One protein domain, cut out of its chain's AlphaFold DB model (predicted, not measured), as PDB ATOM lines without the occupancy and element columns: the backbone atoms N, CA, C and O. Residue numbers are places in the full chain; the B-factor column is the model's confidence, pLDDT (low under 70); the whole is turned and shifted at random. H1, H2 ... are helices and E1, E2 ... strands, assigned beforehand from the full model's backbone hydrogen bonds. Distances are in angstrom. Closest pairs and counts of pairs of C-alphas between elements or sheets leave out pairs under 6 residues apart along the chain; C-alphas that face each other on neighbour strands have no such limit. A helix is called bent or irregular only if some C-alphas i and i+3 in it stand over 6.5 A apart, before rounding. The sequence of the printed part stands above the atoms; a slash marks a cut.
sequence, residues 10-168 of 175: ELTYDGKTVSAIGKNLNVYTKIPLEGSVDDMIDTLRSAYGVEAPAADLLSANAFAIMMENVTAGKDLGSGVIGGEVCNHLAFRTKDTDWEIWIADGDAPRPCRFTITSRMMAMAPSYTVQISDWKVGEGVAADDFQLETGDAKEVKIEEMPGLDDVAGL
ATOM      1  N   GLU A  10     242.136 340.466 469.779       88.31
ATOM      2  CA  GLU A  10     242.251 340.125 468.369       88.31
ATOM      3  C   GLU A  10     243.711 339.812 468.070       88.31
ATOM      4  O   GLU A  10     244.598 340.557 468.488       88.31
ATOM      5  N   LEU A  11     243.945 338.700 467.376       89.62
ATOM      6  CA  LEU A  11     245.259 338.266 466.921       89.62
ATOM      7  C   LEU A  11     245.206 338.068 465.409       89.62
ATOM      8  O   LEU A  11     244.314 337.386 464.904       89.62
ATOM      9  N   THR A  12     246.175 338.638 464.700       93.25
ATOM     10  CA  THR A  12     246.351 338.459 463.260       93.25
ATOM     11  C   THR A  12     247.771 338.010 462.932       93.25
ATOM     12  O   THR A  12     248.720 338.247 463.687       93.25
ATOM     13  N   TYR A  13     247.914 337.348 461.787       94.56
ATOM     14  CA  TYR A  13     249.201 336.927 461.257       94.56
ATOM     15  C   TYR A  13     249.233 337.115 459.744       94.56
ATOM     16  O   TYR A  13     248.414 336.543 459.029       94.56
ATOM     17  N   ASP A  14     250.192 337.901 459.258       93.94
ATOM     18  CA  ASP A  14     250.337 338.251 457.837       93.94
ATOM     19  C   ASP A  14     251.403 337.407 457.101       93.94
ATOM     20  O   ASP A  14     251.788 337.718 455.971       93.94
ATOM     21  N   GLY A  15     251.913 336.347 457.743       94.19
ATOM     22  CA  GLY A  15     253.029 335.530 457.246       94.19
ATOM     23  C   GLY A  15     254.421 336.037 457.645       94.19
ATOM     24  O   GLY A  15     255.424 335.392 457.336       94.19
ATOM     25  N   LYS A  16     254.507 337.198 458.308       95.75
ATOM     26  CA  LYS A  16     255.771 337.824 458.731       95.75
ATOM     27  C   LYS A  16     255.744 338.374 460.145       95.75
ATOM     28  O   LYS A  16     256.798 338.498 460.761       95.75
ATOM     29  N   THR A  17     254.583 338.784 460.635       95.69
ATOM     30  CA  THR A  17     254.409 339.412 461.941       95.69
ATOM     31  C   THR A  17     253.138 338.894 462.590       95.69
ATOM     32  O   THR A  17     252.052 339.006 462.025       95.69
ATOM     33  N   VAL A  18     253.268 338.376 463.809       94.56
ATOM     34  CA  VAL A  18     252.121 338.147 464.691       94.56
ATOM     35  C   VAL A  18     251.779 339.466 465.356       94.56
ATOM     36  O   VAL A  18     252.638 340.076 465.993       94.56
ATOM     37  N   SER A  19     250.542 339.914 465.204       93.25
ATOM     38  CA  SER A  19     250.043 341.127 465.844       93.25
ATOM     39  C   SER A  19     248.886 340.762 466.758       93.25
ATOM     40  O   SER A  19     248.003 340.018 466.348       93.25
ATOM     41  N   ALA A  20     248.857 341.298 467.975       91.31
ATOM     42  CA  ALA A  20     247.706 341.143 468.859       91.31
ATOM     43  C   ALA A  20     247.336 342.469 469.526       91.31
ATOM     44  O   ALA A  20     248.219 343.251 469.873       91.31
ATOM     45  N   ILE A  21     246.040 342.725 469.720       89.81
ATOM     46  CA  ILE A  21     245.512 343.883 470.457       89.81
ATOM     47  C   ILE A  21     244.525 343.413 471.515       89.81
ATOM     48  O   ILE A  21     243.603 342.653 471.231       89.81
ATOM     49  N   GLY A  22     244.702 343.898 472.739       88.94
ATOM     50  CA  GLY A  22     243.695 343.789 473.784       88.94
ATOM     51  C   GLY A  22     242.807 345.020 473.704       88.94
ATOM     52  O   GLY A  22     243.155 346.054 474.274       88.94
ATOM     53  N   LYS A  23     241.671 344.937 473.005       84.12
ATOM     54  CA  LYS A  23     240.803 346.094 472.703       84.12
ATOM     55  C   LYS A  23     240.355 346.825 473.967       84.12
ATOM     56  O   LYS A  23     240.413 348.048 474.036       84.12
ATOM     57  N   ASN A  24     240.011 346.075 475.013       84.25
ATOM     58  CA  ASN A  24     239.603 346.640 476.304       84.25
ATOM     59  C   ASN A  24     240.766 347.214 477.128       84.25
ATOM     60  O   ASN A  24     240.534 347.955 478.081       84.25
ATOM     61  N   LEU A  25     242.004 346.857 476.789       85.44
ATOM     62  CA  LEU A  25     243.221 347.281 477.485       85.44
ATOM     63  C   LEU A  25     243.934 348.429 476.759       85.44
ATOM     64  O   LEU A  25     244.801 349.073 477.343       85.44
ATOM     65  N   ASN A  26     243.551 348.691 475.507       89.19
ATOM     66  CA  ASN A  26     244.170 349.667 474.616       89.19
ATOM     67  C   ASN A  26     245.693 349.486 474.492       89.19
ATOM     68  O   ASN A  26     246.464 350.450 474.476       89.19
ATOM     69  N   VAL A  27     246.127 348.226 474.437       91.31
ATOM     70  CA  VAL A  27     247.522 347.846 474.210       91.31
ATOM     71  C   VAL A  27     247.612 346.851 473.067       91.31
ATOM     72  O   VAL A  27     246.716 346.020 472.901       91.31
ATOM     73  N   TYR A  28     248.694 346.924 472.300       93.31
ATOM     74  CA  TYR A  28     248.985 345.975 471.231       93.31
ATOM     75  C   TYR A  28     250.426 345.476 471.312       93.31
ATOM     76  O   TYR A  28     251.285 346.109 471.921       93.31
ATOM     77  N   THR A  29     250.700 344.352 470.662       93.06
ATOM     78  CA  THR A  29     252.049 343.815 470.493       93.06
ATOM     79  C   THR A  29     252.263 343.351 469.056       93.06
ATOM     80  O   THR A  29     251.305 342.996 468.363       93.06
ATOM     81  N   LYS A  30     253.517 343.387 468.599       94.69
ATOM     82  CA  LYS A  30     253.946 342.894 467.286       94.69
ATOM     83  C   LYS A  30     255.212 342.069 467.440       94.69
ATOM     84  O   LYS A  30     256.201 342.540 467.998       94.69
ATOM     85  N   ILE A  31     255.188 340.854 466.913       93.31
ATOM     86  CA  ILE A  31     256.295 339.904 466.992       93.31
ATOM     87  C   ILE A  31     256.689 339.527 465.568       93.31
ATOM     88  O   ILE A  31     255.905 338.868 464.881       93.31
ATOM     89  N   PRO A  32     257.886 339.929 465.103       95.06
ATOM     90  CA  PRO A  32     258.417 339.456 463.833       95.06
ATOM     91  C   PRO A  32     258.584 337.935 463.870       95.06
ATOM     92  O   PRO A  32     259.335 337.404 464.687       95.06
ATOM     93  N   LEU A  33     257.880 337.251 462.977       94.81
ATOM     94  CA  LEU A  33     257.894 335.806 462.811       94.81
ATOM     95  C   LEU A  33     257.575 335.468 461.351       94.81
ATOM     96  O   LEU A  33     256.415 335.402 460.946       94.81
ATOM     97  N   GLU A  34     258.607 335.267 460.540       95.31
ATOM     98  CA  GLU A  34     258.430 334.763 459.178       95.31
ATOM     99  C   GLU A  34     258.232 333.249 459.206       95.31
ATOM    100  O   GLU A  34     258.979 332.544 459.885       95.31
ATOM    101  N   GLY A  35     257.252 332.746 458.457       94.81
ATOM    102  CA  GLY A  35     256.991 331.314 458.416       94.81
ATOM    103  C   GLY A  35     255.579 330.953 457.988       94.81
ATOM    104  O   GLY A  35     254.866 331.718 457.336       94.81
ATOM    105  N   SER A  36     255.211 329.726 458.322       95.19
ATOM    106  CA  SER A  36     253.881 329.170 458.133       95.19
ATOM    107  C   SER A  36     252.969 329.461 459.329       95.19
ATOM    108  O   SER A  36     253.407 329.890 460.396       95.19
ATOM    109  N   VAL A  37     251.674 329.189 459.161       93.69
ATOM    110  CA  VAL A  37     250.711 329.205 460.273       93.69
ATOM    111  C   VAL A  37     251.102 328.184 461.348       93.69
ATOM    112  O   VAL A  37     250.938 328.468 462.529       93.69
ATOM    113  N   ASP A  38     251.677 327.040 460.963       94.06
ATOM    114  CA  ASP A  38     252.160 326.032 461.912       94.06
ATOM    115  C   ASP A  38     253.309 326.592 462.774       94.06
ATOM    116  O   ASP A  38     253.248 326.514 463.999       94.06
ATOM    117  N   ASP A  39     254.292 327.268 462.158       94.88
ATOM    118  CA  ASP A  39     255.399 327.919 462.884       94.88
ATOM    119  C   ASP A  39     254.884 328.976 463.875       94.88
ATOM    120  O   ASP A  39     255.408 329.128 464.982       94.88
ATOM    121  N   MET A  40     253.834 329.704 463.483       94.12
ATOM    122  CA  MET A  40     253.157 330.674 464.338       94.12
ATOM    123  C   MET A  40     252.463 330.014 465.533       94.12
ATOM    124  O   MET A  40     252.669 330.466 466.661       94.12
ATOM    125  N   ILE A  41     251.675 328.956 465.315       92.00
ATOM    126  CA  ILE A  41     250.987 328.221 466.392       92.00
ATOM    127  C   ILE A  41     252.015 327.665 467.382       92.00
ATOM    128  O   ILE A  41     251.880 327.871 468.591       92.00
ATOM    129  N   ASP A  42     253.067 327.021 466.879       92.00
ATOM    130  CA  ASP A  42     254.110 326.422 467.711       92.00
ATOM    131  C   ASP A  42     254.888 327.473 468.503       92.00
ATOM    132  O   ASP A  42     255.180 327.270 469.686       92.00
ATOM    133  N   THR A  43     255.199 328.620 467.895       91.81
ATOM    134  CA  THR A  43     255.887 329.722 468.583       91.81
ATOM    135  C   THR A  43     255.018 330.307 469.693       91.81
ATOM    136  O   THR A  43     255.496 330.476 470.814       91.81
ATOM    137  N   LEU A  44     253.740 330.579 469.417       88.88
ATOM    138  CA  LEU A  44     252.800 331.095 470.415       88.88
ATOM    139  C   LEU A  44     252.651 330.139 471.601       88.88
ATOM    140  O   LEU A  44     252.773 330.571 472.748       88.88
ATOM    141  N   ARG A  45     252.493 328.840 471.331       88.44
ATOM    142  CA  ARG A  45     252.376 327.804 472.363       88.44
ATOM    143  C   ARG A  45     253.664 327.655 473.178       88.44
ATOM    144  O   ARG A  45     253.632 327.712 474.401       88.44
ATOM    145  N   SER A  46     254.804 327.458 472.517       89.25
ATOM    146  CA  SER A  46     256.052 327.059 473.188       89.25
ATOM    147  C   SER A  46     256.833 328.215 473.812       89.25
ATOM    148  O   SER A  46     257.439 328.035 474.867       89.25
ATOM    149  N   ALA A  47     256.845 329.388 473.173       87.94
ATOM    150  CA  ALA A  47     257.621 330.535 473.639       87.94
ATOM    151  C   ALA A  47     256.808 331.461 474.550       87.94
ATOM    152  O   ALA A  47     257.386 332.085 475.440       87.94
ATOM    153  N   TYR A  48     255.493 331.544 474.330       84.00
ATOM    154  CA  TYR A  48     254.629 332.517 475.001       84.00
ATOM    155  C   TYR A  48     253.494 331.889 475.812       84.00
ATOM    156  O   TYR A  48     252.758 332.629 476.450       84.00
ATOM    157  N   GLY A  49     253.342 330.560 475.806       81.94
ATOM    158  CA  GLY A  49     252.285 329.871 476.556       81.94
ATOM    159  C   GLY A  49     250.870 330.157 476.046       81.94
ATOM    160  O   GLY A  49     249.899 329.861 476.734       81.94
ATOM    161  N   VAL A  50     250.727 330.730 474.849       81.62
ATOM    162  CA  VAL A  50     249.428 331.105 474.288       81.62
ATOM    163  C   VAL A  50     248.833 329.911 473.555       81.62
ATOM    164  O   VAL A  50     249.232 329.587 472.436       81.62
ATOM    165  N   GLU A  51     247.844 329.273 474.173       77.38
ATOM    166  CA  GLU A  51     247.085 328.182 473.564       77.38
ATOM    167  C   GLU A  51     245.714 328.661 473.096       77.38
ATOM    168  O   GLU A  51     244.813 328.890 473.895       77.38
ATOM    169  N   ALA A  52     245.528 328.785 471.782       77.44
ATOM    170  CA  ALA A  52     244.218 329.080 471.218       77.44
ATOM    171  C   ALA A  52     243.389 327.786 471.068       77.44
ATOM    172  O   ALA A  52     243.840 326.838 470.414       77.44
ATOM    173  N   PRO A  53     242.151 327.730 471.596       74.69
ATOM    174  CA  PRO A  53     241.254 326.617 471.352       74.69
ATOM    175  C   PRO A  53     241.046 326.450 469.850       74.69
ATOM    176  O   PRO A  53     240.756 327.417 469.147       74.69
ATOM    177  N   ALA A  54     241.162 325.214 469.371       85.75
ATOM    178  CA  ALA A  54     241.009 324.866 467.961       85.75
ATOM    179  C   ALA A  54     242.087 325.425 467.006       85.75
ATOM    180  O   ALA A  54     241.902 325.300 465.796       85.75
ATOM    181  N   ALA A  55     243.210 325.977 467.495       88.88
ATOM    182  CA  ALA A  55     244.321 326.402 466.626       88.88
ATOM    183  C   ALA A  55     244.806 325.270 465.709       88.88
ATOM    184  O   ALA A  55     245.094 325.510 464.541       88.88
ATOM    185  N   ASP A  56     244.796 324.030 466.198       89.12
ATOM    186  CA  ASP A  56     245.206 322.855 465.425       89.12
ATOM    187  C   ASP A  56     244.344 322.633 464.159       89.12
ATOM    188  O   ASP A  56     244.801 322.009 463.202       89.12
ATOM    189  N   LEU A  57     243.120 323.188 464.094       91.19
ATOM    190  CA  LEU A  57     242.285 323.164 462.881       91.19
ATOM    191  C   LEU A  57     242.820 324.063 461.757       91.19
ATOM    192  O   LEU A  57     242.436 323.872 460.605       91.19
ATOM    193  N   LEU A  58     243.666 325.043 462.081       90.94
ATOM    194  CA  LEU A  58     244.291 325.949 461.111       90.94
ATOM    195  C   LEU A  58     245.574 325.363 460.511       90.94
ATOM    196  O   LEU A  58     246.120 325.933 459.565       90.94
ATOM    197  N   SER A  59     246.048 324.233 461.043       91.44
ATOM    198  CA  SER A  59     247.256 323.579 460.559       91.44
ATOM    199  C   SER A  59     247.099 323.060 459.133       91.44
ATOM    200  O   SER A  59     246.054 322.520 458.752       91.44
ATOM    201  N   ALA A  60     248.190 323.104 458.363       91.94
ATOM    202  CA  ALA A  60     248.242 322.484 457.041       91.94
ATOM    203  C   ALA A  60     248.024 320.957 457.089       91.94
ATOM    204  O   ALA A  60     247.654 320.354 456.080       91.94
ATOM    205  N   ASN A  61     248.228 320.324 458.252       92.62
ATOM    206  CA  ASN A  61     248.020 318.893 458.463       92.62
ATOM    207  C   ASN A  61     247.070 318.606 459.639       92.62
ATOM    208  O   ASN A  61     247.292 317.679 460.423       92.62
ATOM    209  N   ALA A  62     245.986 319.383 459.735       92.88
ATOM    210  CA  ALA A  62     244.998 319.280 460.807       92.88
ATOM    211  C   ALA A  62     244.516 317.839 461.061       92.88
ATOM    212  O   ALA A  62     244.380 317.431 462.207       92.88
ATOM    213  N   PHE A  63     244.314 317.020 460.020       93.12
ATOM    214  CA  PHE A  63     243.883 315.628 460.210       93.12
ATOM    215  C   PHE A  63     244.879 314.803 461.035       93.12
ATOM    216  O   PHE A  63     244.460 314.088 461.941       93.12
ATOM    217  N   ALA A  64     246.180 314.883 460.739       94.44
ATOM    218  CA  ALA A  64     247.182 314.097 461.455       94.44
ATOM    219  C   ALA A  64     247.282 314.509 462.929       94.44
ATOM    220  O   ALA A  64     247.352 313.634 463.788       94.44
ATOM    221  N   ILE A  65     247.232 315.817 463.203       92.56
ATOM    222  CA  ILE A  65     247.286 316.375 464.562       92.56
ATOM    223  C   ILE A  65     246.025 315.991 465.342       92.56
ATOM    224  O   ILE A  65     246.100 315.401 466.413       92.56
ATOM    225  N   MET A  66     244.844 316.248 464.776       93.25
ATOM    226  CA  MET A  66     243.568 316.014 465.462       93.25
ATOM    227  C   MET A  66     243.298 314.527 465.722       93.25
ATOM    228  O   MET A  66     242.645 314.173 466.704       93.25
ATOM    229  N   MET A  67     243.787 313.644 464.848       95.62
ATOM    230  CA  MET A  67     243.643 312.195 465.010       95.62
ATOM    231  C   MET A  67     244.705 311.573 465.916       95.62
ATOM    232  O   MET A  67     244.627 310.374 466.209       95.62
ATOM    233  N   GLU A  68     245.678 312.355 466.382       94.38
ATOM    234  CA  GLU A  68     246.671 311.869 467.322       94.38
ATOM    235  C   GLU A  68     245.988 311.389 468.611       94.38
ATOM    236  O   GLU A  68     245.101 312.037 469.164       94.38
ATOM    237  N   ASN A  69     246.376 310.206 469.090       94.38
ATOM    238  CA  ASN A  69     245.858 309.609 470.326       94.38
ATOM    239  C   ASN A  69     244.335 309.353 470.352       94.38
ATOM    240  O   ASN A  69     243.785 308.994 471.401       94.38
ATOM    241  N   VAL A  70     243.640 309.473 469.214       97.19
ATOM    242  CA  VAL A  70     242.230 309.093 469.097       97.19
ATOM    243  C   VAL A  70     242.091 307.581 469.257       97.19
ATOM    244  O   VAL A  70     242.687 306.779 468.541       97.19
ATOM    245  N   THR A  71     241.251 307.189 470.208       97.62
ATOM    246  CA  THR A  71     240.965 305.793 470.565       97.62
ATOM    247  C   THR A  71     239.612 305.314 470.048       97.62
ATOM    248  O   THR A  71     239.400 304.113 469.882       97.62
ATOM    249  N   ALA A  72     238.685 306.236 469.782       97.69
ATOM    250  CA  ALA A  72     237.396 305.945 469.173       97.69
ATOM    251  C   ALA A  72     236.888 307.161 468.397       97.69
ATOM    252  O   ALA A  72     237.077 308.294 468.832       97.69
ATOM    253  N   GLY A  73     236.198 306.902 467.289       97.69
ATOM    254  CA  GLY A  73     235.484 307.901 466.501       97.69
ATOM    255  C   GLY A  73     234.076 307.409 466.181       97.69
ATOM    256  O   GLY A  73     233.855 306.203 466.023       97.69
ATOM    257  N   LYS A  74     233.118 308.328 466.119       98.06
ATOM    258  CA  LYS A  74     231.735 308.062 465.730       98.06
ATOM    259  C   LYS A  74     231.218 309.166 464.826       98.06
ATOM    260  O   LYS A  74     231.397 310.344 465.113       98.06
ATOM    261  N   ASP A  75     230.513 308.742 463.789       97.62
ATOM    262  CA  ASP A  75     229.573 309.585 463.068       97.62
ATOM    263  C   ASP A  75     228.250 309.582 463.852       97.62
ATOM    264  O   ASP A  75     227.712 308.517 464.178       97.62
ATOM    265  N   LEU A  76     227.790 310.769 464.243       97.88
ATOM    266  CA  LEU A  76     226.565 310.987 465.011       97.88
ATOM    267  C   LEU A  76     225.395 311.447 464.126       97.88
ATOM    268  O   LEU A  76     224.292 311.666 464.632       97.88
ATOM    269  N   GLY A  77     225.607 311.521 462.812       97.12
ATOM    270  CA  GLY A  77     224.644 311.952 461.817       97.12
ATOM    271  C   GLY A  77     224.654 313.459 461.583       97.12
ATOM    272  O   GLY A  77     225.489 314.208 462.084       97.12
ATOM    273  N   SER A  78     223.687 313.920 460.796       97.12
ATOM    274  CA  SER A  78     223.618 315.311 460.352       97.12
ATOM    275  C   SER A  78     222.663 316.155 461.194       97.12
ATOM    276  O   SER A  78     221.640 315.683 461.692       97.12
ATOM    277  N   GLY A  79     222.962 317.446 461.286       96.38
ATOM    278  CA  GLY A  79     222.110 318.456 461.911       96.38
ATOM    279  C   GLY A  79     222.340 319.829 461.290       96.38
ATOM    280  O   GLY A  79     223.058 319.952 460.304       96.38
ATOM    281  N   VAL A  80     221.711 320.867 461.849       96.12
ATOM    282  CA  VAL A  80     221.803 322.236 461.316       96.12
ATOM    283  C   VAL A  80     222.582 323.134 462.275       96.12
ATOM    284  O   VAL A  80     222.193 323.281 463.434       96.12
ATOM    285  N   ILE A  81     223.641 323.778 461.778       96.25
ATOM    286  CA  ILE A  81     224.464 324.760 462.497       96.25
ATOM    287  C   ILE A  81     224.496 326.045 461.673       96.25
ATOM    288  O   ILE A  81     224.815 326.014 460.493       96.25
ATOM    289  N   GLY A  82     224.117 327.181 462.265       90.75
ATOM    290  CA  GLY A  82     224.146 328.468 461.552       90.75
ATOM    291  C   GLY A  82     223.271 328.530 460.288       90.75
ATOM    292  O   GLY A  82     223.507 329.372 459.434       90.75
ATOM    293  N   GLY A  83     222.270 327.648 460.158       92.31
ATOM    294  CA  GLY A  83     221.423 327.539 458.962       92.31
ATOM    295  C   GLY A  83     221.952 326.590 457.878       92.31
ATOM    296  O   GLY A  83     221.277 326.406 456.870       92.31
ATOM    297  N   GLU A  84     223.103 325.954 458.092       93.12
ATOM    298  CA  GLU A  84     223.717 324.993 457.174       93.12
ATOM    299  C   GLU A  84     223.630 323.562 457.718       93.12
ATOM    300  O   GLU A  84     223.721 323.342 458.926       93.12
ATOM    301  N   VAL A  85     223.436 322.582 456.829       96.31
ATOM    302  CA  VAL A  85     223.467 321.159 457.193       96.31
ATOM    303  C   VAL A  85     224.922 320.727 457.365       96.31
ATOM    304  O   VAL A  85     225.710 320.803 456.425       96.31
ATOM    305  N   CYS A  86     225.266 320.255 458.559       98.00
ATOM    306  CA  CYS A  86     226.605 319.791 458.901       98.00
ATOM    307  C   CYS A  86     226.541 318.365 459.475       98.00
ATOM    308  O   CYS A  86     225.634 318.044 460.250       98.00
ATOM    309  N   ASN A  87     227.502 317.517 459.110       97.88
ATOM    310  CA  ASN A  87     227.690 316.194 459.697       97.88
ATOM    311  C   ASN A  87     228.435 316.301 461.033       97.88
ATOM    312  O   ASN A  87     229.421 317.033 461.129       97.88
ATOM    313  N   HIS A  88     227.974 315.579 462.051       98.19
ATOM    314  CA  HIS A  88     228.512 315.613 463.407       98.19
ATOM    315  C   HIS A  88     229.414 314.413 463.654       98.19
ATOM    316  O   HIS A  88     228.974 313.266 463.665       98.19
ATOM    317  N   LEU A  89     230.688 314.689 463.900       98.00
ATOM    318  CA  LEU A  89     231.689 313.684 464.213       98.00
ATOM    319  C   LEU A  89     232.152 313.871 465.657       98.00
ATOM    320  O   LEU A  89     232.415 314.994 466.087       98.00
ATOM    321  N   ALA A  90     232.267 312.772 466.396       98.25
ATOM    322  CA  ALA A  90     232.731 312.764 467.777       98.25
ATOM    323  C   ALA A  90     233.883 311.782 467.958       98.25
ATOM    324  O   ALA A  90     233.835 310.644 467.481       98.25
ATOM    325  N   PHE A  91     234.897 312.208 468.694       98.12
ATOM    326  CA  PHE A  91     236.140 311.485 468.884       98.12
ATOM    327  C   PHE A  91     236.543 311.490 470.352       98.12
ATOM    328  O   PHE A  91     236.258 312.416 471.109       98.12
ATOM    329  N   ARG A  92     237.219 310.417 470.751       97.31
ATOM    330  CA  ARG A  92     237.671 310.191 472.120       97.31
ATOM    331  C   ARG A  92     239.165 309.958 472.159       97.31
ATOM    332  O   ARG A  92     239.653 309.022 471.523       97.31
ATOM    333  N   THR A  93     239.864 310.711 472.994       95.62
ATOM    334  CA  THR A  93     241.249 310.444 473.393       95.62
ATOM    335  C   THR A  93     241.281 309.985 474.853       95.62
ATOM    336  O   THR A  93     240.238 309.761 475.482       95.62
ATOM    337  N   LYS A  94     242.479 309.791 475.409       93.56
ATOM    338  CA  LYS A  94     242.647 309.481 476.832       93.56
ATOM    339  C   LYS A  94     242.119 310.615 477.721       93.56
ATOM    340  O   LYS A  94     241.345 310.337 478.637       93.56
ATOM    341  N   ASP A  95     242.491 311.851 477.401       91.25
ATOM    342  CA  ASP A  95     242.351 313.000 478.302       91.25
ATOM    343  C   ASP A  95     241.238 313.972 477.860       91.25
ATOM    344  O   ASP A  95     240.712 314.729 478.678       91.25
ATOM    345  N   THR A  96     240.803 313.904 476.597       92.69
ATOM    346  CA  THR A  96     239.769 314.776 476.016       92.69
ATOM    347  C   THR A  96     238.754 314.004 475.169       92.69
ATOM    348  O   THR A  96     239.060 312.973 474.567       92.69
ATOM    349  N   ASP A  97     237.522 314.505 475.124       95.44
ATOM    350  CA  ASP A  97     236.544 314.175 474.084       95.44
ATOM    351  C   ASP A  97     236.402 315.418 473.193       95.44
ATOM    352  O   ASP A  97     236.258 316.532 473.707       95.44
ATOM    353  N   TRP A  98     236.468 315.256 471.872       96.06
ATOM    354  CA  TRP A  98     236.296 316.367 470.937       96.06
ATOM    355  C   TRP A  98     235.296 316.030 469.840       96.06
ATOM    356  O   TRP A  98     235.146 314.887 469.413       96.06
ATOM    357  N   GLU A  99     234.581 317.051 469.400       97.50
ATOM    358  CA  GLU A  99     233.496 316.963 468.442       97.50
ATOM    359  C   GLU A  99     233.679 318.039 467.382       97.50
ATOM    360  O   GLU A  99     234.066 319.172 467.679       97.50
ATOM    361  N   ILE A 100     233.365 317.701 466.138       97.62
ATOM    362  CA  ILE A 100     233.401 318.645 465.033       97.62
ATOM    363  C   ILE A 100     232.184 318.455 464.136       97.62
ATOM    364  O   ILE A 100     231.770 317.339 463.827       97.62
ATOM    365  N   TRP A 101     231.604 319.576 463.732       98.06
ATOM    366  CA  TRP A 101     230.540 319.653 462.749       98.06
ATOM    367  C   TRP A 101     231.154 320.119 461.438       98.06
ATOM    368  O   TRP A 101     231.764 321.186 461.417       98.06
ATOM    369  N   ILE A 102     230.999 319.351 460.364       97.00
ATOM    370  CA  ILE A 102     231.543 319.674 459.038       97.00
ATOM    371  C   ILE A 102     230.388 319.895 458.067       97.00
ATOM    372  O   ILE A 102     229.516 319.037 457.970       97.00
ATOM    373  N   ALA A 103     230.372 321.027 457.365       96.62
ATOM    374  CA  ALA A 103     229.373 321.320 456.341       96.62
ATOM    375  C   ALA A 103     229.343 320.206 455.288       96.62
ATOM    376  O   ALA A 103     230.398 319.771 454.818       96.62
ATOM    377  N   ASP A 104     228.145 319.746 454.936       90.94
ATOM    378  CA  ASP A 104     227.966 318.724 453.906       90.94
ATOM    379  C   ASP A 104     228.085 319.326 452.488       90.94
ATOM    380  O   ASP A 104     227.868 320.523 452.280       90.94
ATOM    381  N   GLY A 105     228.411 318.492 451.498       89.38
ATOM    382  CA  GLY A 105     228.540 318.879 450.088       89.38
ATOM    383  C   GLY A 105     229.974 319.116 449.598       89.38
ATOM    384  O   GLY A 105     230.943 318.603 450.153       89.38
ATOM    385  N   ASP A 106     230.109 319.877 448.506       88.81
ATOM    386  CA  ASP A 106     231.354 319.972 447.720       88.81
ATOM    387  C   ASP A 106     232.453 320.846 448.358       88.81
ATOM    388  O   ASP A 106     233.604 320.815 447.924       88.81
ATOM    389  N   ALA A 107     232.109 321.633 449.381       89.69
ATOM    390  CA  ALA A 107     233.026 322.530 450.086       89.69
ATOM    391  C   ALA A 107     232.980 322.273 451.606       89.69
ATOM    392  O   ALA A 107     232.474 323.117 452.360       89.69
ATOM    393  N   PRO A 108     233.473 321.103 452.064       92.31
ATOM    394  CA  PRO A 108     233.441 320.736 453.470       92.31
ATOM    395  C   PRO A 108     234.289 321.705 454.287       92.31
ATOM    396  O   PRO A 108     235.448 321.975 453.969       92.31
ATOM    397  N   ARG A 109     233.699 322.233 455.357       93.62
ATOM    398  CA  ARG A 109     234.344 323.188 456.263       93.62
ATOM    399  C   ARG A 109     233.812 323.043 457.685       93.62
ATOM    400  O   ARG A 109     232.660 322.633 457.845       93.62
ATOM    401  N   PRO A 110     234.596 323.387 458.715       94.69
ATOM    402  CA  PRO A 110     234.114 323.343 460.088       94.69
ATOM    403  C   PRO A 110     232.981 324.353 460.339       94.69
ATOM    404  O   PRO A 110     233.130 325.542 460.074       94.69
ATOM    405  N   CYS A 111     231.857 323.881 460.877       96.38
ATOM    406  CA  CYS A 111     230.723 324.698 461.331       96.38
ATOM    407  C   CYS A 111     230.809 324.987 462.838       96.38
ATOM    408  O   CYS A 111     230.456 326.064 463.321       96.38
ATOM    409  N   ARG A 112     231.245 323.989 463.610       96.81
ATOM    410  CA  ARG A 112     231.405 324.067 465.062       96.81
ATOM    411  C   ARG A 112     232.437 323.046 465.512       96.81
ATOM    412  O   ARG A 112     232.428 321.920 465.027       96.81
ATOM    413  N   PHE A 113     233.260 323.425 466.472       96.06
ATOM    414  CA  PHE A 113     234.193 322.544 467.154       96.06
ATOM    415  C   PHE A 113     233.968 322.638 468.659       96.06
ATOM    416  O   PHE A 113     233.820 323.741 469.185       96.06
ATOM    417  N   THR A 114     233.950 321.502 469.344       95.75
ATOM    418  CA  THR A 114     233.851 321.434 470.800       95.75
ATOM    419  C   THR A 114     234.923 320.495 471.330       95.75
ATOM    420  O   THR A 114     235.059 319.382 470.839       95.75
ATOM    421  N   ILE A 115     235.659 320.912 472.356       93.38
ATOM    422  CA  ILE A 115     236.602 320.055 473.082       93.38
ATOM    423  C   ILE A 115     236.260 320.079 474.564       93.38
ATOM    424  O   ILE A 115     235.989 321.139 475.126       93.38
ATOM    425  N   THR A 116     236.237 318.904 475.184       92.94
ATOM    426  CA  THR A 116     235.828 318.699 476.573       92.94
ATOM    427  C   THR A 116     236.915 317.943 477.323       92.94
ATOM    428  O   THR A 116     237.344 316.868 476.893       92.94
ATOM    429  N   SER A 117     237.349 318.484 478.462       91.44
ATOM    430  CA  SER A 117     238.303 317.806 479.342       91.44
ATOM    431  C   SER A 117     237.636 316.637 480.058       91.44
ATOM    432  O   SER A 117     236.551 316.769 480.630       91.44
ATOM    433  N   ARG A 118     238.307 315.483 480.059       89.88
ATOM    434  CA  ARG A 118     237.889 314.285 480.808       89.88
ATOM    435  C   ARG A 118     238.605 314.160 482.149       89.88
ATOM    436  O   ARG A 118     238.225 313.322 482.965       89.88
ATOM    437  N   MET A 119     239.640 314.969 482.355       88.19
ATOM    438  CA  MET A 119     240.532 314.904 483.511       88.19
ATOM    439  C   MET A 119     240.101 315.833 484.648       88.19
ATOM    440  O   MET A 119     240.524 315.646 485.785       88.19
ATOM    441  N   MET A 120     239.233 316.806 484.366       84.00
ATOM    442  CA  MET A 120     238.796 317.812 485.333       84.00
ATOM    443  C   MET A 120     237.365 317.551 485.811       84.00
ATOM    444  O   MET A 120     236.478 317.175 485.036       84.00
ATOM    445  N   ALA A 121     237.118 317.796 487.100       83.50
ATOM    446  CA  ALA A 121     235.767 317.768 487.653       83.50
ATOM    447  C   ALA A 121     234.855 318.740 486.886       83.50
ATOM    448  O   ALA A 121     235.297 319.791 486.432       83.50
ATOM    449  N   MET A 122     233.575 318.384 486.747       87.75
ATOM    450  CA  MET A 122     232.578 319.125 485.954       87.75
ATOM    451  C   MET A 122     232.809 319.143 484.432       87.75
ATOM    452  O   MET A 122     231.974 319.718 483.742       87.75
ATOM    453  N   ALA A 123     233.857 318.483 483.918       88.12
ATOM    454  CA  ALA A 123     234.129 318.320 482.485       88.12
ATOM    455  C   ALA A 123     234.033 319.647 481.695       88.12
ATOM    456  O   ALA A 123     233.125 319.817 480.877       88.12
ATOM    457  N   PRO A 124     234.927 320.621 481.964       88.56
ATOM    458  CA  PRO A 124     234.918 321.902 481.269       88.56
ATOM    459  C   PRO A 124     235.070 321.706 479.759       88.56
ATOM    460  O   PRO A 124     235.799 320.820 479.299       88.56
ATOM    461  N   SER A 125     234.379 322.552 478.995       89.88
ATOM    462  CA  SER A 125     234.323 322.463 477.537       89.88
ATOM    463  C   SER A 125     234.506 323.820 476.869       89.88
ATOM    464  O   SER A 125     233.884 324.801 477.285       89.88
ATOM    465  N   TYR A 126     235.247 323.836 475.764       87.94
ATOM    466  CA  TYR A 126     235.353 324.963 474.840       87.94
ATOM    467  C   TYR A 126     234.545 324.675 473.591       87.94
ATOM    468  O   TYR A 126     234.583 323.559 473.083       87.94
ATOM    469  N   THR A 127     233.814 325.670 473.092       92.19
ATOM    470  CA  THR A 127     233.096 325.569 471.819       92.19
ATOM    471  C   THR A 127     233.409 326.771 470.947       92.19
ATOM    472  O   THR A 127     233.207 327.910 471.360       92.19
ATOM    473  N   VAL A 128     233.846 326.496 469.724       92.00
ATOM    474  CA  VAL A 128     234.038 327.468 468.652       92.00
ATOM    475  C   VAL A 128     232.923 327.251 467.640       92.00
ATOM    476  O   VAL A 128     232.745 326.139 467.144       92.00
ATOM    477  N   GLN A 129     232.152 328.293 467.335       93.56
ATOM    478  CA  GLN A 129     231.181 328.267 466.242       93.56
ATOM    479  C   GLN A 129     231.671 329.185 465.129       93.56
ATOM    480  O   GLN A 129     231.988 330.343 465.380       93.56
ATOM    481  N   ILE A 130     231.724 328.650 463.915       92.12
ATOM    482  CA  ILE A 130     232.287 329.320 462.748       92.12
ATOM    483  C   ILE A 130     231.133 329.772 461.856       92.12
ATOM    484  O   ILE A 130     230.176 329.029 461.627       92.12
ATOM    485  N   SER A 131     231.210 331.006 461.372       90.62
ATOM    486  CA  SER A 131     230.233 331.611 460.467       90.62
ATOM    487  C   SER A 131     230.945 332.430 459.397       90.62
ATOM    488  O   SER A 131     232.128 332.730 459.532       90.62
ATOM    489  N   ASP A 132     230.224 332.770 458.325       90.31
ATOM    490  CA  ASP A 132     230.717 333.624 457.235       90.31
ATOM    491  C   ASP A 132     232.058 333.163 456.635       90.31
ATOM    492  O   ASP A 132     232.927 333.971 456.310       90.31
ATOM    493  N   TRP A 133     232.225 331.846 456.478       90.88
ATOM    494  CA  TRP A 133     233.439 331.251 455.921       90.88
ATOM    495  C   TRP A 133     233.682 331.700 454.477       90.88
ATOM    496  O   TRP A 133     232.814 331.553 453.613       90.88
ATOM    497  N   LYS A 134     234.895 332.186 454.202       90.69
ATOM    498  CA  LYS A 134     235.334 332.653 452.882       90.69
ATOM    499  C   LYS A 134     236.630 331.964 452.473       90.69
ATOM    500  O   LYS A 134     237.453 331.619 453.313       90.69
ATOM    501  N   VAL A 135     236.806 331.782 451.168       90.06
ATOM    502  CA  VAL A 135     238.014 331.214 450.550       90.06
ATOM    503  C   VAL A 135     238.339 331.961 449.256       90.06
ATOM    504  O   VAL A 135     237.462 332.592 448.661       90.06
ATOM    505  N   GLY A 136     239.587 331.862 448.793       88.25
ATOM    506  CA  GLY A 136     240.015 332.433 447.513       88.25
ATOM    507  C   GLY A 136     239.880 333.955 447.475       88.25
ATOM    508  O   GLY A 136     240.305 334.636 448.400       88.25
ATOM    509  N   GLU A 137     239.261 334.489 446.418       88.56
ATOM    510  CA  GLU A 137     239.094 335.939 446.205       88.56
ATOM    511  C   GLU A 137     238.274 336.644 447.300       88.56
ATOM    512  O   GLU A 137     238.292 337.867 447.392       88.56
ATOM    513  N   GLY A 138     237.555 335.888 448.138       87.62
ATOM    514  CA  GLY A 138     236.818 336.425 449.281       87.62
ATOM    515  C   GLY A 138     237.676 336.750 450.511       87.62
ATOM    516  O   GLY A 138     237.109 337.221 451.494       87.62
ATOM    517  N   VAL A 139     238.984 336.472 450.481       90.12
ATOM    518  CA  VAL A 139     239.930 336.697 451.586       90.12
ATOM    519  C   VAL A 139     240.984 337.709 451.130       90.12
ATOM    520  O   VAL A 139     241.805 337.403 450.263       90.12
ATOM    521  N   ALA A 140     240.951 338.925 451.677       90.62
ATOM    522  CA  ALA A 140     241.896 339.977 451.317       90.62
ATOM    523  C   ALA A 140     243.146 339.913 452.205       90.62
ATOM    524  O   ALA A 140     243.060 339.620 453.391       90.62
ATOM    525  N   ALA A 141     244.322 340.234 451.657       88.50
ATOM    526  CA  ALA A 141     245.555 340.279 452.455       88.50
ATOM    527  C   ALA A 141     245.476 341.307 453.600       88.50
ATOM    528  O   ALA A 141     246.049 341.094 454.666       88.50
ATOM    529  N   ASP A 142     244.731 342.393 453.384       90.69
ATOM    530  CA  ASP A 142     244.500 343.430 454.390       90.69
ATOM    531  C   ASP A 142     243.636 342.932 455.565       90.69
ATOM    532  O   ASP A 142     243.735 343.499 456.646       90.69
ATOM    533  N   ASP A 143     242.880 341.830 455.413       88.38
ATOM    534  CA  ASP A 143     242.106 341.222 456.513       88.38
ATOM    535  C   ASP A 143     243.016 340.673 457.634       88.38
ATOM    536  O   ASP A 143     242.550 340.409 458.741       88.38
ATOM    537  N   PHE A 144     244.316 340.495 457.364       91.75
ATOM    538  CA  PHE A 144     245.306 340.012 458.332       91.75
ATOM    539  C   PHE A 144     246.192 341.127 458.908       91.75
ATOM    540  O   PHE A 144     247.092 340.853 459.709       91.75
ATOM    541  N   GLN A 145     245.949 342.386 458.535       92.00
ATOM    542  CA  GLN A 145     246.615 343.534 459.146       92.00
ATOM    543  C   GLN A 145     245.837 343.997 460.374       92.00
ATOM    544  O   GLN A 145     244.630 344.210 460.321       92.00
ATOM    545  N   LEU A 146     246.544 344.170 461.490       92.62
ATOM    546  CA  LEU A 146     245.920 344.607 462.730       92.62
ATOM    547  C   LEU A 146     245.804 346.132 462.789       92.62
ATOM    548  O   LEU A 146     246.815 346.842 462.806       92.62
ATOM    549  N   GLU A 147     244.575 346.620 462.922       91.81
ATOM    550  CA  GLU A 147     244.281 348.025 463.189       91.81
ATOM    551  C   GLU A 147     244.512 348.348 464.670       91.81
ATOM    552  O   GLU A 147     243.796 347.874 465.552       91.81
ATOM    553  N   THR A 148     245.522 349.172 464.964       92.25
ATOM    554  CA  THR A 148     245.911 349.480 466.353       92.25
ATOM    555  C   THR A 148     245.300 350.770 466.894       92.25
ATOM    556  O   THR A 148     245.279 350.969 468.104       92.25
ATOM    557  N   GLY A 149     244.828 351.675 466.031       92.94
ATOM    558  CA  GLY A 149     244.346 352.992 466.456       92.94
ATOM    559  C   GLY A 149     245.390 353.757 467.280       92.94
ATOM    560  O   GLY A 149     246.539 353.897 466.862       92.94
ATOM    561  N   ASP A 150     244.988 354.244 468.454       94.50
ATOM    562  CA  ASP A 150     245.834 354.932 469.438       94.50
ATOM    563  C   ASP A 150     246.362 354.007 470.553       94.50
ATOM    564  O   ASP A 150     246.918 354.493 471.545       94.50
ATOM    565  N   ALA A 151     246.207 352.687 470.402       93.81
ATOM    566  CA  ALA A 151     246.681 351.713 471.375       93.81
ATOM    567  C   ALA A 151     248.198 351.807 471.581       93.81
ATOM    568  O   ALA A 151     248.968 352.136 470.676       93.81
ATOM    569  N   LYS A 152     248.641 351.491 472.798       94.31
ATOM    570  CA  LYS A 152     250.055 351.540 473.169       94.31
ATOM    571  C   LYS A 152     250.745 350.211 472.869       94.31
ATOM    572  O   LYS A 152     250.284 349.165 473.317       94.31
ATOM    573  N   GLU A 153     251.899 350.263 472.212       94.50
ATOM    574  CA  GLU A 153     252.742 349.077 472.047       94.50
ATOM    575  C   GLU A 153     253.322 348.615 473.388       94.50
ATOM    576  O   GLU A 153     253.893 349.410 474.146       94.50
ATOM    577  N   VAL A 154     253.180 347.324 473.667       91.31
ATOM    578  CA  VAL A 154     253.749 346.629 474.823       91.31
ATOM    579  C   VAL A 154     254.430 345.344 474.367       91.31
ATOM    580  O   VAL A 154     254.184 344.835 473.267       91.31
ATOM    581  N   LYS A 155     255.299 344.798 475.217       87.25
ATOM    582  CA  LYS A 155     255.808 343.448 474.982       87.25
ATOM    583  C   LYS A 155     254.707 342.424 475.249       87.25
ATOM    584  O   LYS A 155     253.819 342.681 476.058       87.25
ATOM    585  N   ILE A 156     254.765 341.269 474.594       82.00
ATOM    586  CA  ILE A 156     253.736 340.232 474.743       82.00
ATOM    587  C   ILE A 156     253.622 339.719 476.183       82.00
ATOM    588  O   ILE A 156     252.517 339.475 476.650       82.00
ATOM    589  N   GLU A 157     254.722 339.674 476.936       80.31
ATOM    590  CA  GLU A 157     254.724 339.277 478.353       80.31
ATOM    591  C   GLU A 157     254.029 340.308 479.260       80.31
ATOM    592  O   GLU A 157     253.685 340.025 480.404       80.31
ATOM    593  N   GLU A 158     253.842 341.530 478.761       80.06
ATOM    594  CA  GLU A 158     253.140 342.613 479.448       80.06
ATOM    595  C   GLU A 158     251.674 342.711 479.009       80.06
ATOM    596  O   GLU A 158     250.978 343.617 479.468       80.06
ATOM    597  N   MET A 159     251.205 341.821 478.123       74.38
ATOM    598  CA  MET A 159     249.845 341.809 477.592       74.38
ATOM    599  C   MET A 159     248.934 340.918 478.460       74.38
ATOM    600  O   MET A 159     249.007 339.691 478.389       74.38
ATOM    601  N   PRO A 160     248.052 341.507 479.287       65.19
ATOM    602  CA  PRO A 160     247.177 340.749 480.175       65.19
ATOM    603  C   PRO A 160     246.158 339.913 479.393       65.19
ATOM    604  O   PRO A 160     245.551 340.404 478.440       65.19
ATOM    605  N   GLY A 161     245.914 338.683 479.848       61.97
ATOM    606  CA  GLY A 161     244.824 337.834 479.361       61.97
ATOM    607  C   GLY A 161     245.135 336.972 478.132       61.97
ATOM    608  O   GLY A 161     244.253 336.247 477.682       61.97
ATOM    609  N   LEU A 162     246.373 336.988 477.624       59.59
ATOM    610  CA  LEU A 162     246.849 335.947 476.703       59.59
ATOM    611  C   LEU A 162     246.974 334.587 477.421       59.59
ATOM    612  O   LEU A 162     246.544 333.569 476.882       59.59
ATOM    613  N   ASP A 163     247.430 334.601 478.678       54.28
ATOM    614  CA  ASP A 163     247.513 333.418 479.552       54.28
ATOM    615  C   ASP A 163     246.143 332.930 480.051       54.28
ATOM    616  O   ASP A 163     245.993 331.764 480.405       54.28
ATOM    617  N   ASP A 164     245.112 333.787 480.069       53.97
ATOM    618  CA  ASP A 164     243.765 333.408 480.537       53.97
ATOM    619  C   ASP A 164     243.094 332.378 479.614       53.97
ATOM    620  O   ASP A 164     242.089 331.777 479.993       53.97
ATOM    621  N   VAL A 165     243.642 332.152 478.416       46.56
ATOM    622  CA  VAL A 165     243.230 331.065 477.524       46.56
ATOM    623  C   VAL A 165     243.914 329.742 477.909       46.56
ATOM    624  O   VAL A 165     243.264 328.698 477.890       46.56
ATOM    625  N   ALA A 166     245.175 329.790 478.349       38.03
ATOM    626  CA  ALA A 166     245.949 328.633 478.809       38.03
ATOM    627  C   ALA A 166     245.555 328.175 480.229       38.03
ATOM    628  O   ALA A 166     245.398 326.982 480.486       38.03
ATOM    629  N   GLY A 167     245.258 329.115 481.135       35.81
ATOM    630  CA  GLY A 167     244.816 328.839 482.514       35.81
ATOM    631  C   GLY A 167     243.441 328.165 482.631       35.81
ATOM    632  O   GLY A 167     242.950 327.910 483.730       35.81
ATOM    633  N   LEU A 168     242.791 327.897 481.500       35.59
ATOM    634  CA  LEU A 168     241.567 327.114 481.400       35.59
ATOM    635  C   LEU A 168     241.819 325.618 481.149       35.59
ATOM    636  O   LEU A 168     240.907 324.808 481.347       35.59
TER     637      LEU A 168
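This is residues 10 to 168 of the 175 residues of the protein "DUF2092 domain-containing protein" of Mesorhizobium camelthorni (UniProt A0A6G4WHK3). Two separate sheets make two lobes: a small one of E1, E2 and E3 with H1 grazing it, and a larger, twisted one of E4 to E8, its edge strand E4 sharply bent. The backbone crosses between them through the short helices H2 and H3, then returns after E8 to H4 and the small sheet, residues 134 to 140 sticking out on the way. The printed part has 159 residues, with elements in the order E1 E2 E3 H1 H2 H3 E4 E5 E6 E7 E8 H4 H5; both sheets are antiparallel in chain order, and the class is mixed, helices and strands. It is compact, with a radius of gyration of the C-alphas of 17.3 A and spans of 48 by 42 by 28 A.

Start with E1, residues 10 to 13, E2, residues 17 to 22, and E3, residues 27 to 32: a meander, each strand the antiparallel neighbour of the one before. Look for N 12 and O 19 at 2.8 A, and N 20 and O 29 at 3.0 A. H1, residues 37 to 48, is only just on this sheet, with 5 pairs of C-alphas within 10 A, and only grazes it with residues 37 to 44. With residues 37 to 41 alone it touches H2, residues 55 to 58; the closest C-alphas, of Ile 41 and Ala 55, are 6.9 A apart. H2 and H3, residues 62 to 66, touch only at the corner, C-alphas 56 and 62 being closest at 5.8 A. Next comes the second meander: E4, residues 72 to 81, E5, 84 to 92, E6, 96 to 103, E7, 110 to 117, and E8, 125 to 129. Find N 74 and O 90 at 2.8 A, N 89 and O 100 at 2.9 A, N 99 and O 114 at 2.8 A, and N 113 and O 128 at 2.8 A. E4 bends by 71 degrees at residue 78. H4, residues 141 to 144, only grazes the first sheet with residues 143 to 144; its closest C-alpha to E1 is Phe 144, 5.3 A from that of Thr 12. Residues 152 to 153 then pair, parallel, with residues 27 to 28 of E3. H5, residues 163 to 166, is apart from H1, only just, at 8.5 A. Every O i to N i+4 pair is within hydrogen-bond range in H1 and H3; H2, H4 and H5 are too short for one.

Find C-alpha 10 at (242.251, 340.125, 468.369), where E1 begins. H1 runs 15.6 A from C-alpha 37 at (250.711, 329.205, 460.273). E4 spans 23.8 A, E5 25.2 A, E6 23.2 A and E7 20.5 A. H5 ends at C-alpha 166, (245.949, 328.633, 478.809).

The C-alphas farthest apart, of Ala 72 and Asp 150, are 49.7 A apart. The printed part has no cut; the links E8 to H4 and H4 to H5 are long. Confidence is low at residues 160 to 168, under 70, against a mean pLDDT of 89.4 for the printed part.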